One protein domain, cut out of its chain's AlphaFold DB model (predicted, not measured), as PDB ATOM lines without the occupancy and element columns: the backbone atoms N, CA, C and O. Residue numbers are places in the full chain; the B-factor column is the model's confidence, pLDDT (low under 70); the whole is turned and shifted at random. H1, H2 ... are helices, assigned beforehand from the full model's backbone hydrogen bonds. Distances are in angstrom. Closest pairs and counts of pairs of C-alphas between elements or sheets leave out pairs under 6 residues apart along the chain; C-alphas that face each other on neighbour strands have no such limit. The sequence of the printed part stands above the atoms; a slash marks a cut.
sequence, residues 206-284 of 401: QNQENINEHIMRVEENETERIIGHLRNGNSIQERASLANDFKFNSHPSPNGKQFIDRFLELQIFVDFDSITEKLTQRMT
ATOM      1  N   GLN A 206     -13.745 -29.638  12.686       83.94
ATOM      2  CA  GLN A 206     -14.153 -31.006  12.373       83.94
ATOM      3  C   GLN A 206     -13.043 -32.036  12.624       83.94
ATOM      4  O   GLN A 206     -13.298 -33.100  13.181       83.94
ATOM      5  N   ASN A 207     -11.804 -31.745  12.220       82.75
ATOM      6  CA  ASN A 207     -10.679 -32.643  12.470       82.75
ATOM      7  C   ASN A 207     -10.365 -32.727  13.966       82.75
ATOM      8  O   ASN A 207     -10.057 -33.810  14.455       82.75
ATOM      9  N   GLN A 208     -10.486 -31.618  14.702       84.00
ATOM     10  CA  GLN A 208     -10.289 -31.615  16.148       84.00
ATOM     11  C   GLN A 208     -11.358 -32.449  16.870       84.00
ATOM     12  O   GLN A 208     -11.024 -33.222  17.767       84.00
ATOM     13  N   GLU A 209     -12.623 -32.332  16.463       86.44
ATOM     14  CA  GLU A 209     -13.715 -33.172  16.964       86.44
ATOM     15  C   GLU A 209     -13.461 -34.652  16.664       86.44
ATOM     16  O   GLU A 209     -13.483 -35.468  17.582       86.44
ATOM     17  N   ASN A 210     -13.095 -34.988  15.422       89.12
ATOM     18  CA  ASN A 210     -12.772 -36.361  15.029       89.12
ATOM     19  C   ASN A 210     -11.609 -36.947  15.855       89.12
ATOM     20  O   ASN A 210     -11.663 -38.108  16.264       89.12
ATOM     21  N   ILE A 211     -10.563 -36.155  16.123       85.75
ATOM     22  CA  ILE A 211      -9.437 -36.559  16.978       85.75
ATOM     23  C   ILE A 211      -9.926 -36.809  18.407       85.75
ATOM     24  O   ILE A 211      -9.619 -37.849  18.987       85.75
ATOM     25  N   ASN A 212     -10.709 -35.886  18.971       86.75
ATOM     26  CA  ASN A 212     -11.223 -36.007  20.332       86.75
ATOM     27  C   ASN A 212     -12.119 -37.245  20.493       86.75
ATOM     28  O   ASN A 212     -11.968 -37.975  21.474       86.75
ATOM     29  N   GLU A 213     -13.002 -37.512  19.527       89.25
ATOM     30  CA  GLU A 213     -13.828 -38.722  19.493       89.25
ATOM     31  C   GLU A 213     -12.978 -39.988  19.398       89.25
ATOM     32  O   GLU A 213     -13.238 -40.962  20.105       89.25
ATOM     33  N   HIS A 214     -11.949 -39.991  18.547       89.19
ATOM     34  CA  HIS A 214     -11.061 -41.140  18.421       89.19
ATOM     35  C   HIS A 214     -10.322 -41.425  19.733       89.19
ATOM     36  O   HIS A 214     -10.290 -42.573  20.174       89.19
ATOM     37  N   ILE A 215      -9.797 -40.389  20.399       86.44
ATOM     38  CA  ILE A 215      -9.152 -40.522  21.713       86.44
ATOM     39  C   ILE A 215     -10.145 -41.081  22.739       86.44
ATOM     40  O   ILE A 215      -9.798 -42.009  23.463       86.44
ATOM     41  N   MET A 216     -11.382 -40.566  22.777       85.75
ATOM     42  CA  MET A 216     -12.420 -41.080  23.681       85.75
ATOM     43  C   MET A 216     -12.680 -42.568  23.458       85.75
ATOM     44  O   MET A 216     -12.633 -43.339  24.410       85.75
ATOM     45  N   ARG A 217     -12.859 -42.993  22.203       89.19
ATOM     46  CA  ARG A 217     -13.088 -44.407  21.873       89.19
ATOM     47  C   ARG A 217     -11.907 -45.293  22.259       89.19
ATOM     48  O   ARG A 217     -12.110 -46.415  22.709       89.19
ATOM     49  N   VAL A 218     -10.671 -44.827  22.076       88.62
ATOM     50  CA  VAL A 218      -9.471 -45.586  22.473       88.62
ATOM     51  C   VAL A 218      -9.431 -45.794  23.989       88.62
ATOM     52  O   VAL A 218      -9.167 -46.908  24.440       88.62
ATOM     53  N   GLU A 219      -9.731 -44.758  24.773       87.69
ATOM     54  CA  GLU A 219      -9.766 -44.835  26.241       87.69
ATOM     55  C   GLU A 219     -10.941 -45.683  26.761       87.69
ATOM     56  O   GLU A 219     -10.773 -46.468  27.699       87.69
ATOM     57  N   GLU A 220     -12.121 -45.579  26.144       88.00
ATOM     58  CA  GLU A 220     -13.281 -46.429  26.447       88.00
ATOM     59  C   GLU A 220     -12.956 -47.903  26.179       88.00
ATOM     60  O   GLU A 220     -13.080 -48.731  27.081       88.00
ATOM     61  N   ASN A 221     -12.405 -48.216  25.002       91.62
ATOM     62  CA  ASN A 221     -11.968 -49.569  24.653       91.62
ATOM     63  C   ASN A 221     -10.896 -50.104  25.619       91.62
ATOM     64  O   ASN A 221     -10.898 -51.285  25.964       91.62
ATOM     65  N   GLU A 222      -9.951 -49.267  26.060       93.06
ATOM     66  CA  GLU A 222      -8.962 -49.671  27.067       93.06
ATOM     67  C   GLU A 222      -9.633 -49.973  28.414       93.06
ATOM     68  O   GLU A 222      -9.325 -50.989  29.038       93.06
ATOM     69  N   THR A 223     -10.578 -49.135  28.842       91.94
ATOM     70  CA  THR A 223     -11.343 -49.334  30.083       91.94
ATOM     71  C   THR A 223     -12.130 -50.641  30.041       91.94
ATOM     72  O   THR A 223     -12.050 -51.435  30.977       91.94
ATOM     73  N   GLU A 224     -12.820 -50.918  28.937       93.12
ATOM     74  CA  GLU A 224     -13.545 -52.172  28.726       93.12
ATOM     75  C   GLU A 224     -12.614 -53.386  28.735       93.12
ATOM     76  O   GLU A 224     -12.940 -54.406  29.342       93.12
ATOM     77  N   ARG A 225     -11.422 -53.280  28.132       94.56
ATOM     78  CA  ARG A 225     -10.403 -54.340  28.193       94.56
ATOM     79  C   ARG A 225      -9.924 -54.595  29.620       94.56
ATOM     80  O   ARG A 225      -9.794 -55.758  30.001       94.56
ATOM     81  N   ILE A 226      -9.680 -53.540  30.402       95.44
ATOM     82  CA  ILE A 226      -9.306 -53.662  31.818       95.44
ATOM     83  C   ILE A 226     -10.438 -54.355  32.582       95.44
ATOM     84  O   ILE A 226     -10.207 -55.382  33.214       95.44
ATOM     85  N   ILE A 227     -11.673 -53.854  32.482       95.69
ATOM     86  CA  ILE A 227     -12.843 -54.425  33.168       95.69
ATOM     87  C   ILE A 227     -13.053 -55.890  32.758       95.69
ATOM     88  O   ILE A 227     -13.250 -56.746  33.620       95.69
ATOM     89  N   GLY A 228     -12.968 -56.200  31.465       95.38
ATOM     90  CA  GLY A 228     -13.090 -57.558  30.938       95.38
ATOM     91  C   GLY A 228     -12.019 -58.500  31.488       95.38
ATOM     92  O   GLY A 228     -12.330 -59.631  31.853       95.38
ATOM     93  N   HIS A 229     -10.776 -58.028  31.624       95.19
ATOM     94  CA  HIS A 229      -9.703 -58.802  32.244       95.19
ATOM     95  C   HIS A 229      -9.966 -59.059  33.738       95.19
ATOM     96  O   HIS A 229      -9.855 -60.197  34.194       95.19
ATOM     97  N   LEU A 230     -10.376 -58.028  34.485       96.38
ATOM     98  CA  LEU A 230     -10.662 -58.115  35.923       96.38
ATOM     99  C   LEU A 230     -11.879 -58.990  36.245       96.38
ATOM    100  O   LEU A 230     -11.928 -59.608  37.308       96.38
ATOM    101  N   ARG A 231     -12.846 -59.085  35.326       96.25
ATOM    102  CA  ARG A 231     -14.055 -59.907  35.486       96.25
ATOM    103  C   ARG A 231     -13.750 -61.402  35.646       96.25
ATOM    104  O   ARG A 231     -14.564 -62.119  36.213       96.25
ATOM    105  N   ASN A 232     -12.573 -61.858  35.212       94.50
ATOM    106  CA  ASN A 232     -12.128 -63.244  35.384       94.50
ATOM    107  C   ASN A 232     -11.777 -63.602  36.841       94.50
ATOM    108  O   ASN A 232     -11.652 -64.782  37.158       94.50
ATOM    109  N   GLY A 233     -11.595 -62.610  37.720       93.38
ATOM    110  CA  GLY A 233     -11.359 -62.833  39.145       93.38
ATOM    111  C   GLY A 233     -12.666 -63.014  39.915       93.38
ATOM    112  O   GLY A 233     -13.577 -62.186  39.812       93.38
ATOM    113  N   ASN A 234     -12.738 -64.059  40.738       90.44
ATOM    114  CA  ASN A 234     -13.905 -64.390  41.560       90.44
ATOM    115  C   ASN A 234     -13.814 -63.829  42.988       90.44
ATOM    116  O   ASN A 234     -14.820 -63.770  43.693       90.44
ATOM    117  N   SER A 235     -12.631 -63.386  43.417       92.31
ATOM    118  CA  SER A 235     -12.394 -62.769  44.727       92.31
ATOM    119  C   SER A 235     -11.698 -61.410  44.611       92.31
ATOM    120  O   SER A 235     -11.117 -61.077  43.577       92.31
ATOM    121  N   ILE A 236     -11.731 -60.618  45.690       92.19
ATOM    122  CA  ILE A 236     -11.023 -59.327  45.774       92.19
ATOM    123  C   ILE A 236      -9.515 -59.529  45.548       92.19
ATOM    124  O   ILE A 236      -8.877 -58.761  44.832       92.19
ATOM    125  N   GLN A 237      -8.943 -60.591  46.118       93.06
ATOM    126  CA  GLN A 237      -7.522 -60.916  46.009       93.06
ATOM    127  C   GLN A 237      -7.143 -61.325  44.581       93.06
ATOM    128  O   GLN A 237      -6.133 -60.854  44.060       93.06
ATOM    129  N   GLU A 238      -7.966 -62.147  43.923       93.44
ATOM    130  CA  GLU A 238      -7.751 -62.518  42.519       93.44
ATOM    131  C   GLU A 238      -7.824 -61.295  41.603       93.44
ATOM    132  O   GLU A 238      -6.938 -61.097  40.774       93.44
ATOM    133  N   ARG A 239      -8.822 -60.421  41.788       95.50
ATOM    134  CA  ARG A 239      -8.935 -59.177  41.011       95.50
ATOM    135  C   ARG A 239      -7.772 -58.230  41.261       95.50
ATOM    136  O   ARG A 239      -7.289 -57.615  40.316       95.50
ATOM    137  N   ALA A 240      -7.275 -58.138  42.495       93.81
ATOM    138  CA  ALA A 240      -6.070 -57.374  42.795       93.81
ATOM    139  C   ALA A 240      -4.830 -57.947  42.087       93.81
ATOM    140  O   ALA A 240      -4.008 -57.187  41.576       93.81
ATOM    141  N   SER A 241      -4.704 -59.275  42.010       92.06
ATOM    142  CA  SER A 241      -3.624 -59.925  41.261       92.06
ATOM    143  C   SER A 241      -3.725 -59.637  39.761       92.06
ATOM    144  O   SER A 241      -2.735 -59.226  39.164       92.06
ATOM    145  N   LEU A 242      -4.915 -59.784  39.167       94.44
ATOM    146  CA  LEU A 242      -5.174 -59.496  37.748       94.44
ATOM    147  C   LEU A 242      -4.938 -58.017  37.406       94.44
ATOM    148  O   LEU A 242      -4.346 -57.690  36.384       94.44
ATOM    149  N   ALA A 243      -5.349 -57.104  38.284       93.81
ATOM    150  CA  ALA A 243      -5.106 -55.672  38.138       93.81
ATOM    151  C   ALA A 243      -3.611 -55.341  38.089       93.81
ATOM    152  O   ALA A 243      -3.167 -54.585  37.221       93.81
ATOM    153  N   ASN A 244      -2.830 -55.918  39.006       90.50
ATOM    154  CA  ASN A 244      -1.383 -55.739  39.019       90.50
ATOM    155  C   ASN A 244      -0.739 -56.369  37.779       90.50
ATOM    156  O   ASN A 244       0.055 -55.704  37.118       90.50
ATOM    157  N   ASP A 245      -1.123 -57.595  37.417       90.12
ATOM    158  CA  ASP A 245      -0.650 -58.268  36.203       90.12
ATOM    159  C   ASP A 245      -0.880 -57.405  34.953       90.12
ATOM    160  O   ASP A 245       0.068 -57.091  34.229       90.12
ATOM    161  N   PHE A 246      -2.100 -56.896  34.761       92.12
ATOM    162  CA  PHE A 246      -2.424 -56.002  33.652       92.12
ATOM    163  C   PHE A 246      -1.565 -54.730  33.674       92.12
ATOM    164  O   PHE A 246      -1.039 -54.308  32.640       92.12
ATOM    165  N   LYS A 247      -1.370 -54.127  34.854       89.62
ATOM    166  CA  LYS A 247      -0.571 -52.905  35.028       89.62
ATOM    167  C   LYS A 247       0.893 -53.093  34.611       89.62
ATOM    168  O   LYS A 247       1.476 -52.155  34.059       89.62
ATOM    169  N   PHE A 248       1.474 -54.267  34.863       84.19
ATOM    170  CA  PHE A 248       2.874 -54.566  34.547       84.19
ATOM    171  C   PHE A 248       3.068 -55.120  33.133       84.19
ATOM    172  O   PHE A 248       3.989 -54.682  32.445       84.19
ATOM    173  N   ASN A 249       2.190 -56.018  32.683       83.19
ATOM    174  CA  ASN A 249       2.397 -56.800  31.462       83.19
ATOM    175  C   ASN A 249       1.661 -56.246  30.234       83.19
ATOM    176  O   ASN A 249       2.099 -56.471  29.110       83.19
ATOM    177  N   SER A 250       0.563 -55.501  30.415       85.62
ATOM    178  CA  SER A 250      -0.238 -54.975  29.290       85.62
ATOM    179  C   SER A 250       0.090 -53.527  28.915       85.62
ATOM    180  O   SER A 250      -0.514 -52.990  27.991       85.62
ATOM    181  N   HIS A 251       1.032 -52.896  29.626       83.38
ATOM    182  CA  HIS A 251       1.465 -51.507  29.426       83.38
ATOM    183  C   HIS A 251       0.312 -50.505  29.188       83.38
ATOM    184  O   HIS A 251       0.325 -49.792  28.183       83.38
ATOM    185  N   PRO A 252      -0.676 -50.415  30.102       88.50
ATOM    186  CA  PRO A 252      -1.784 -49.476  29.954       88.50
ATOM    187  C   PRO A 252      -1.311 -48.023  29.885       88.50
ATOM    188  O   PRO A 252      -0.255 -47.658  30.428       88.50
ATOM    189  N   SER A 253      -2.151 -47.184  29.280       89.44
ATOM    190  CA  SER A 253      -1.996 -45.734  29.268       89.44
ATOM    191  C   SER A 253      -1.883 -45.169  30.698       89.44
ATOM    192  O   SER A 253      -2.289 -45.819  31.670       89.44
ATOM    193  N   PRO A 254      -1.353 -43.945  30.889       88.25
ATOM    194  CA  PRO A 254      -1.348 -43.296  32.202       88.25
ATOM    195  C   PRO A 254      -2.741 -43.223  32.849       88.25
ATOM    196  O   PRO A 254      -2.867 -43.457  34.052       88.25
ATOM    197  N   ASN A 255      -3.782 -42.976  32.048       89.19
ATOM    198  CA  ASN A 255      -5.170 -42.939  32.508       89.19
ATOM    199  C   ASN A 255      -5.677 -44.344  32.875       89.19
ATOM    200  O   ASN A 255      -6.317 -44.509  33.912       89.19
ATOM    201  N   GLY A 256      -5.309 -45.373  32.105       92.31
ATOM    202  CA  GLY A 256      -5.579 -46.774  32.430       92.31
ATOM    203  C   GLY A 256      -4.909 -47.223  33.734       92.31
ATOM    204  O   GLY A 256      -5.546 -47.853  34.576       92.31
ATOM    205  N   LYS A 257      -3.649 -46.828  33.978       92.06
ATOM    206  CA  LYS A 257      -2.960 -47.076  35.262       92.06
ATOM    207  C   LYS A 257      -3.677 -46.401  36.424       92.06
ATOM    208  O   LYS A 257      -3.871 -47.024  37.463       92.06
ATOM    209  N   GLN A 258      -4.088 -45.149  36.236       92.88
ATOM    210  CA  GLN A 258      -4.833 -44.415  37.250       92.88
ATOM    211  C   GLN A 258      -6.199 -45.059  37.527       92.88
ATOM    212  O   GLN A 258      -6.593 -45.159  38.684       92.88
ATOM    213  N   PHE A 259      -6.907 -45.533  36.498       94.88
ATOM    214  CA  PHE A 259      -8.144 -46.296  36.665       94.88
ATOM    215  C   PHE A 259      -7.916 -47.555  37.513       94.88
ATOM    216  O   PHE A 259      -8.660 -47.783  38.465       94.88
ATOM    217  N   ILE A 260      -6.857 -48.322  37.227       95.06
ATOM    218  CA  ILE A 260      -6.494 -49.520  37.998       95.06
ATOM    219  C   ILE A 260      -6.219 -49.172  39.466       95.06
ATOM    220  O   ILE A 260      -6.759 -49.824  40.354       95.06
ATOM    221  N   ASP A 261      -5.436 -48.126  39.735       94.81
ATOM    222  CA  ASP A 261      -5.104 -47.716  41.106       94.81
ATOM    223  C   ASP A 261      -6.351 -47.306  41.902       94.81
ATOM    224  O   ASP A 261      -6.520 -47.690  43.060       94.81
ATOM    225  N   ARG A 262      -7.273 -46.591  41.253       95.75
ATOM    226  CA  ARG A 262      -8.565 -46.202  41.832       95.75
ATOM    227  C   ARG A 262      -9.480 -47.405  42.070       95.75
ATOM    228  O   ARG A 262     -10.128 -47.489  43.109       95.75
ATOM    229  N   PHE A 263      -9.513 -48.355  41.136       96.12
ATOM    230  CA  PHE A 263     -10.256 -49.604  41.289       96.12
ATOM    231  C   PHE A 263      -9.736 -50.420  42.479       96.12
ATOM    232  O   PHE A 263     -10.525 -50.829  43.331       96.12
ATOM    233  N   LEU A 264      -8.413 -50.602  42.575       95.12
ATOM    234  CA  LEU A 264      -7.762 -51.335  43.663       95.12
ATOM    235  C   LEU A 264      -8.098 -50.745  45.039       95.12
ATOM    236  O   LEU A 264      -8.297 -51.490  45.996       95.12
ATOM    237  N   GLU A 265      -8.180 -49.418  45.127       95.19
ATOM    238  CA  GLU A 265      -8.507 -48.703  46.359       95.19
ATOM    239  C   GLU A 265      -9.973 -48.884  46.796       95.19
ATOM    240  O   GLU A 265     -10.253 -48.978  47.996       95.19
ATOM    241  N   LEU A 266     -10.915 -48.942  45.847       95.62
ATOM    242  CA  LEU A 266     -12.351 -48.982  46.143       95.62
ATOM    243  C   LEU A 266     -12.941 -50.399  46.215       95.62
ATOM    244  O   LEU A 266     -13.900 -50.596  46.964       95.62
ATOM    245  N   GLN A 267     -12.365 -51.392  45.520       94.69
ATOM    246  CA  GLN A 267     -12.881 -52.781  45.471       94.69
ATOM    247  C   GLN A 267     -12.937 -53.488  46.825       94.69
ATOM    248  O   GLN A 267     -13.598 -54.508  46.980       94.69
ATOM    249  N   ILE A 268     -12.219 -52.952  47.809       95.06
ATOM    250  CA  ILE A 268     -12.223 -53.457  49.181       95.06
ATOM    251  C   ILE A 268     -13.584 -53.195  49.844       95.06
ATOM    252  O   ILE A 268     -13.973 -53.910  50.761       95.06
ATOM    253  N   PHE A 269     -14.312 -52.172  49.388       94.81
ATOM    254  CA  PHE A 269     -15.547 -51.708  50.015       94.81
ATOM    255  C   PHE A 269     -16.777 -52.009  49.171       94.81
ATOM    256  O   PHE A 269     -17.789 -52.415  49.729       94.81
ATOM    257  N   VAL A 270     -16.707 -51.808  47.855       93.88
ATOM    258  CA  VAL A 270     -17.869 -51.881  46.957       93.88
ATOM    259  C   VAL A 270     -17.716 -53.063  45.997       93.88
ATOM    260  O   VAL A 270     -16.601 -53.472  45.670       93.88
ATOM    261  N   ASP A 271     -18.839 -53.636  45.566       92.19
ATOM    262  CA  ASP A 271     -18.844 -54.720  44.593       92.19
ATOM    263  C   ASP A 271     -18.295 -54.284  43.220       92.19
ATOM    264  O   ASP A 271     -18.202 -53.101  42.879       92.19
ATOM    265  N   PHE A 272     -17.900 -55.279  42.431       93.06
ATOM    266  CA  PHE A 272     -17.205 -55.070  41.166       93.06
ATOM    267  C   PHE A 272     -18.039 -54.295  40.138       93.06
ATOM    268  O   PHE A 272     -17.520 -53.368  39.511       93.06
ATOM    269  N   ASP A 273     -19.310 -54.651  39.966       91.94
ATOM    270  CA  ASP A 273     -20.160 -54.045  38.942       91.94
ATOM    271  C   ASP A 273     -20.460 -52.583  39.303       91.94
ATOM    272  O   ASP A 273     -20.255 -51.691  38.480       91.94
ATOM    273  N   SER A 274     -20.791 -52.308  40.569       92.00
ATOM    274  CA  SER A 274     -21.020 -50.944  41.056       92.00
ATOM    275  C   SER A 274     -19.799 -50.031  40.887       92.00
ATOM    276  O   SER A 274     -19.941 -48.875  40.487       92.00
ATOM    277  N   ILE A 275     -18.582 -50.504  41.184       92.31
ATOM    278  CA  ILE A 275     -17.369 -49.677  41.024       92.31
ATOM    279  C   ILE A 275     -17.077 -49.412  39.554       92.31
ATOM    280  O   ILE A 275     -16.734 -48.285  39.191       92.31
ATOM    281  N   THR A 276     -17.168 -50.447  38.718       92.44
ATOM    282  CA  THR A 276     -16.812 -50.343  37.299       92.44
ATOM    283  C   THR A 276     -17.798 -49.486  36.512       92.44
ATOM    284  O   THR A 276     -17.388 -48.843  35.552       92.44
ATOM    285  N   GLU A 277     -19.050 -49.376  36.963       91.75
ATOM    286  CA  GLU A 277     -20.018 -48.420  36.420       91.75
ATOM    287  C   GLU A 277     -19.677 -46.961  36.785       91.75
ATOM    288  O   GLU A 277     -19.906 -46.046  35.994       91.75
ATOM    289  N   LYS A 278     -19.141 -46.713  37.990       91.62
ATOM    290  CA  LYS A 278     -18.874 -45.345  38.473       91.62
ATOM    291  C   LYS A 278     -17.494 -44.816  38.094       91.62
ATOM    292  O   LYS A 278     -17.346 -43.602  37.948       91.62
ATOM    293  N   LEU A 279     -16.479 -45.669  37.975       92.12
ATOM    294  CA  LEU A 279     -15.129 -45.239  37.617       92.12
ATOM    295  C   LEU A 279     -14.998 -44.988  36.114       92.12
ATOM    296  O   LEU A 279     -15.376 -45.815  35.293       92.12
ATOM    297  N   THR A 280     -14.358 -43.876  35.754       85.31
ATOM    298  CA  THR A 280     -13.947 -43.595  34.372       85.31
ATOM    299  C   THR A 280     -12.497 -43.126  34.328       85.31
ATOM    300  O   THR A 280     -11.985 -42.535  35.285       85.31
ATOM    301  N   GLN A 281     -11.822 -43.364  33.202       82.31
ATOM    302  CA  GLN A 281     -10.435 -42.936  32.998       82.31
ATOM    303  C   GLN A 281     -10.249 -41.414  33.100       82.31
ATOM    304  O   GLN A 281      -9.227 -40.949  33.597       82.31
ATOM    305  N   ARG A 282     -11.257 -40.628  32.695       80.38
ATOM    306  CA  ARG A 282     -11.206 -39.155  32.679       80.38
ATOM    307  C   ARG A 282     -11.698 -38.482  33.960       80.38
ATOM    308  O   ARG A 282     -11.851 -37.261  33.984       80.38
ATOM    309  N   MET A 283     -11.958 -39.236  35.027       87.69
ATOM    310  CA  MET A 283     -12.324 -38.628  36.305       87.69
ATOM    311  C   MET A 283     -11.215 -37.689  36.794       87.69
ATOM    312  O   MET A 283     -10.086 -38.110  37.068       87.69
ATOM    313  N   THR A 284     -11.564 -36.415  36.966       89.12
ATOM    314  CA  THR A 284     -10.702 -35.436  37.636       89.12
ATOM    315  C   THR A 284     -10.445 -35.853  39.084       89.12
ATOM    316  O   THR A 284     -11.247 -36.572  39.688       89.12
TER     317      THR A 284
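AT A GLANCE: This is residues 206 to 284 of the 401 residues of an uncharacterized protein of Bacteroidales bacterium (UniProt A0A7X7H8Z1). Picture one long helix, H1, whose first part, residues 206 to 215, sticks out as a free arm, while its later part runs into a small body where the helical hairpin of H2 and H3 packs slantwise across it. The short H4 packs on the later residues of H3, with its C-alphas also close to the later part of H1. The printed part has 79 residues with four named helices, in the order H1, H2, H3, H4, and no named strand; the class is all helix. The whole is compact, with a radius of gyration of the C-alphas of 13.3 A, yet elongated by the arm, spanning 45 by 25 by 19 A.

IN THESE COORDINATES: Find C-alpha 206 at (-14.153, -31.006, 12.373); from there H1, residues 206 to 230, runs 36.1 A to C-alpha 230 at (-10.662, -58.115, 35.923). After a tight link of 5 residues you reach H2, residues 236 to 249, which is 19.8 A long. A tight link of 4 residues leads to H3, residues 254 to 266, 18.6 A long. After another tight link, of 5 residues, look for H4, residues 272 to 278, which ends at C-alpha 278 at (-18.874, -45.345, 38.473).

HOW THE PARTS SIT: Begin with H3, the hub, which touches the three other helices. It touches H1 with residues 255 to 260 alone, at a steep tilt of 40 degrees, the same way; the closest C-alphas, of Thr 223 and Gly 256, are 6.7 A apart. H2 and H3 form a helical hairpin at a shallow tilt of 14 degrees, opposite ways, and their closest C-alphas, of Lys 247 and Lys 257, are 6.3 A apart. H1 touches H2 with residues 226 to 230 alone, at a steep tilt of 49 degrees, opposite ways; look at Leu 230 and Arg 239, whose C-alphas are the closest at 5.5 A. H3 and H4 only just touch, with 3 pairs of C-alphas within 8 A, the closest being those of Phe 263 and Ile 275 at 7.1 A. H4 is close to H1 but not clearly touching it: the closest C-alphas, of Ile 227 and Thr 276, are 7.0 A apart. H2 and H4 are apart. In H1, H2, H3 and H4 every backbone O i to N i+4 pair is within hydrogen-bond range.

THE WHOLE: The two C-alphas farthest apart are those of Gln 206 and Gln 237, at 45.5 A. Without residues 206 to 215, which stand free, the body spans 30 by 25 by 17 A. The printed part has no cut, and no link between its helices is long. The mean pLDDT of the printed part is 91.0, and no printed residue is under 70 in this predicted model.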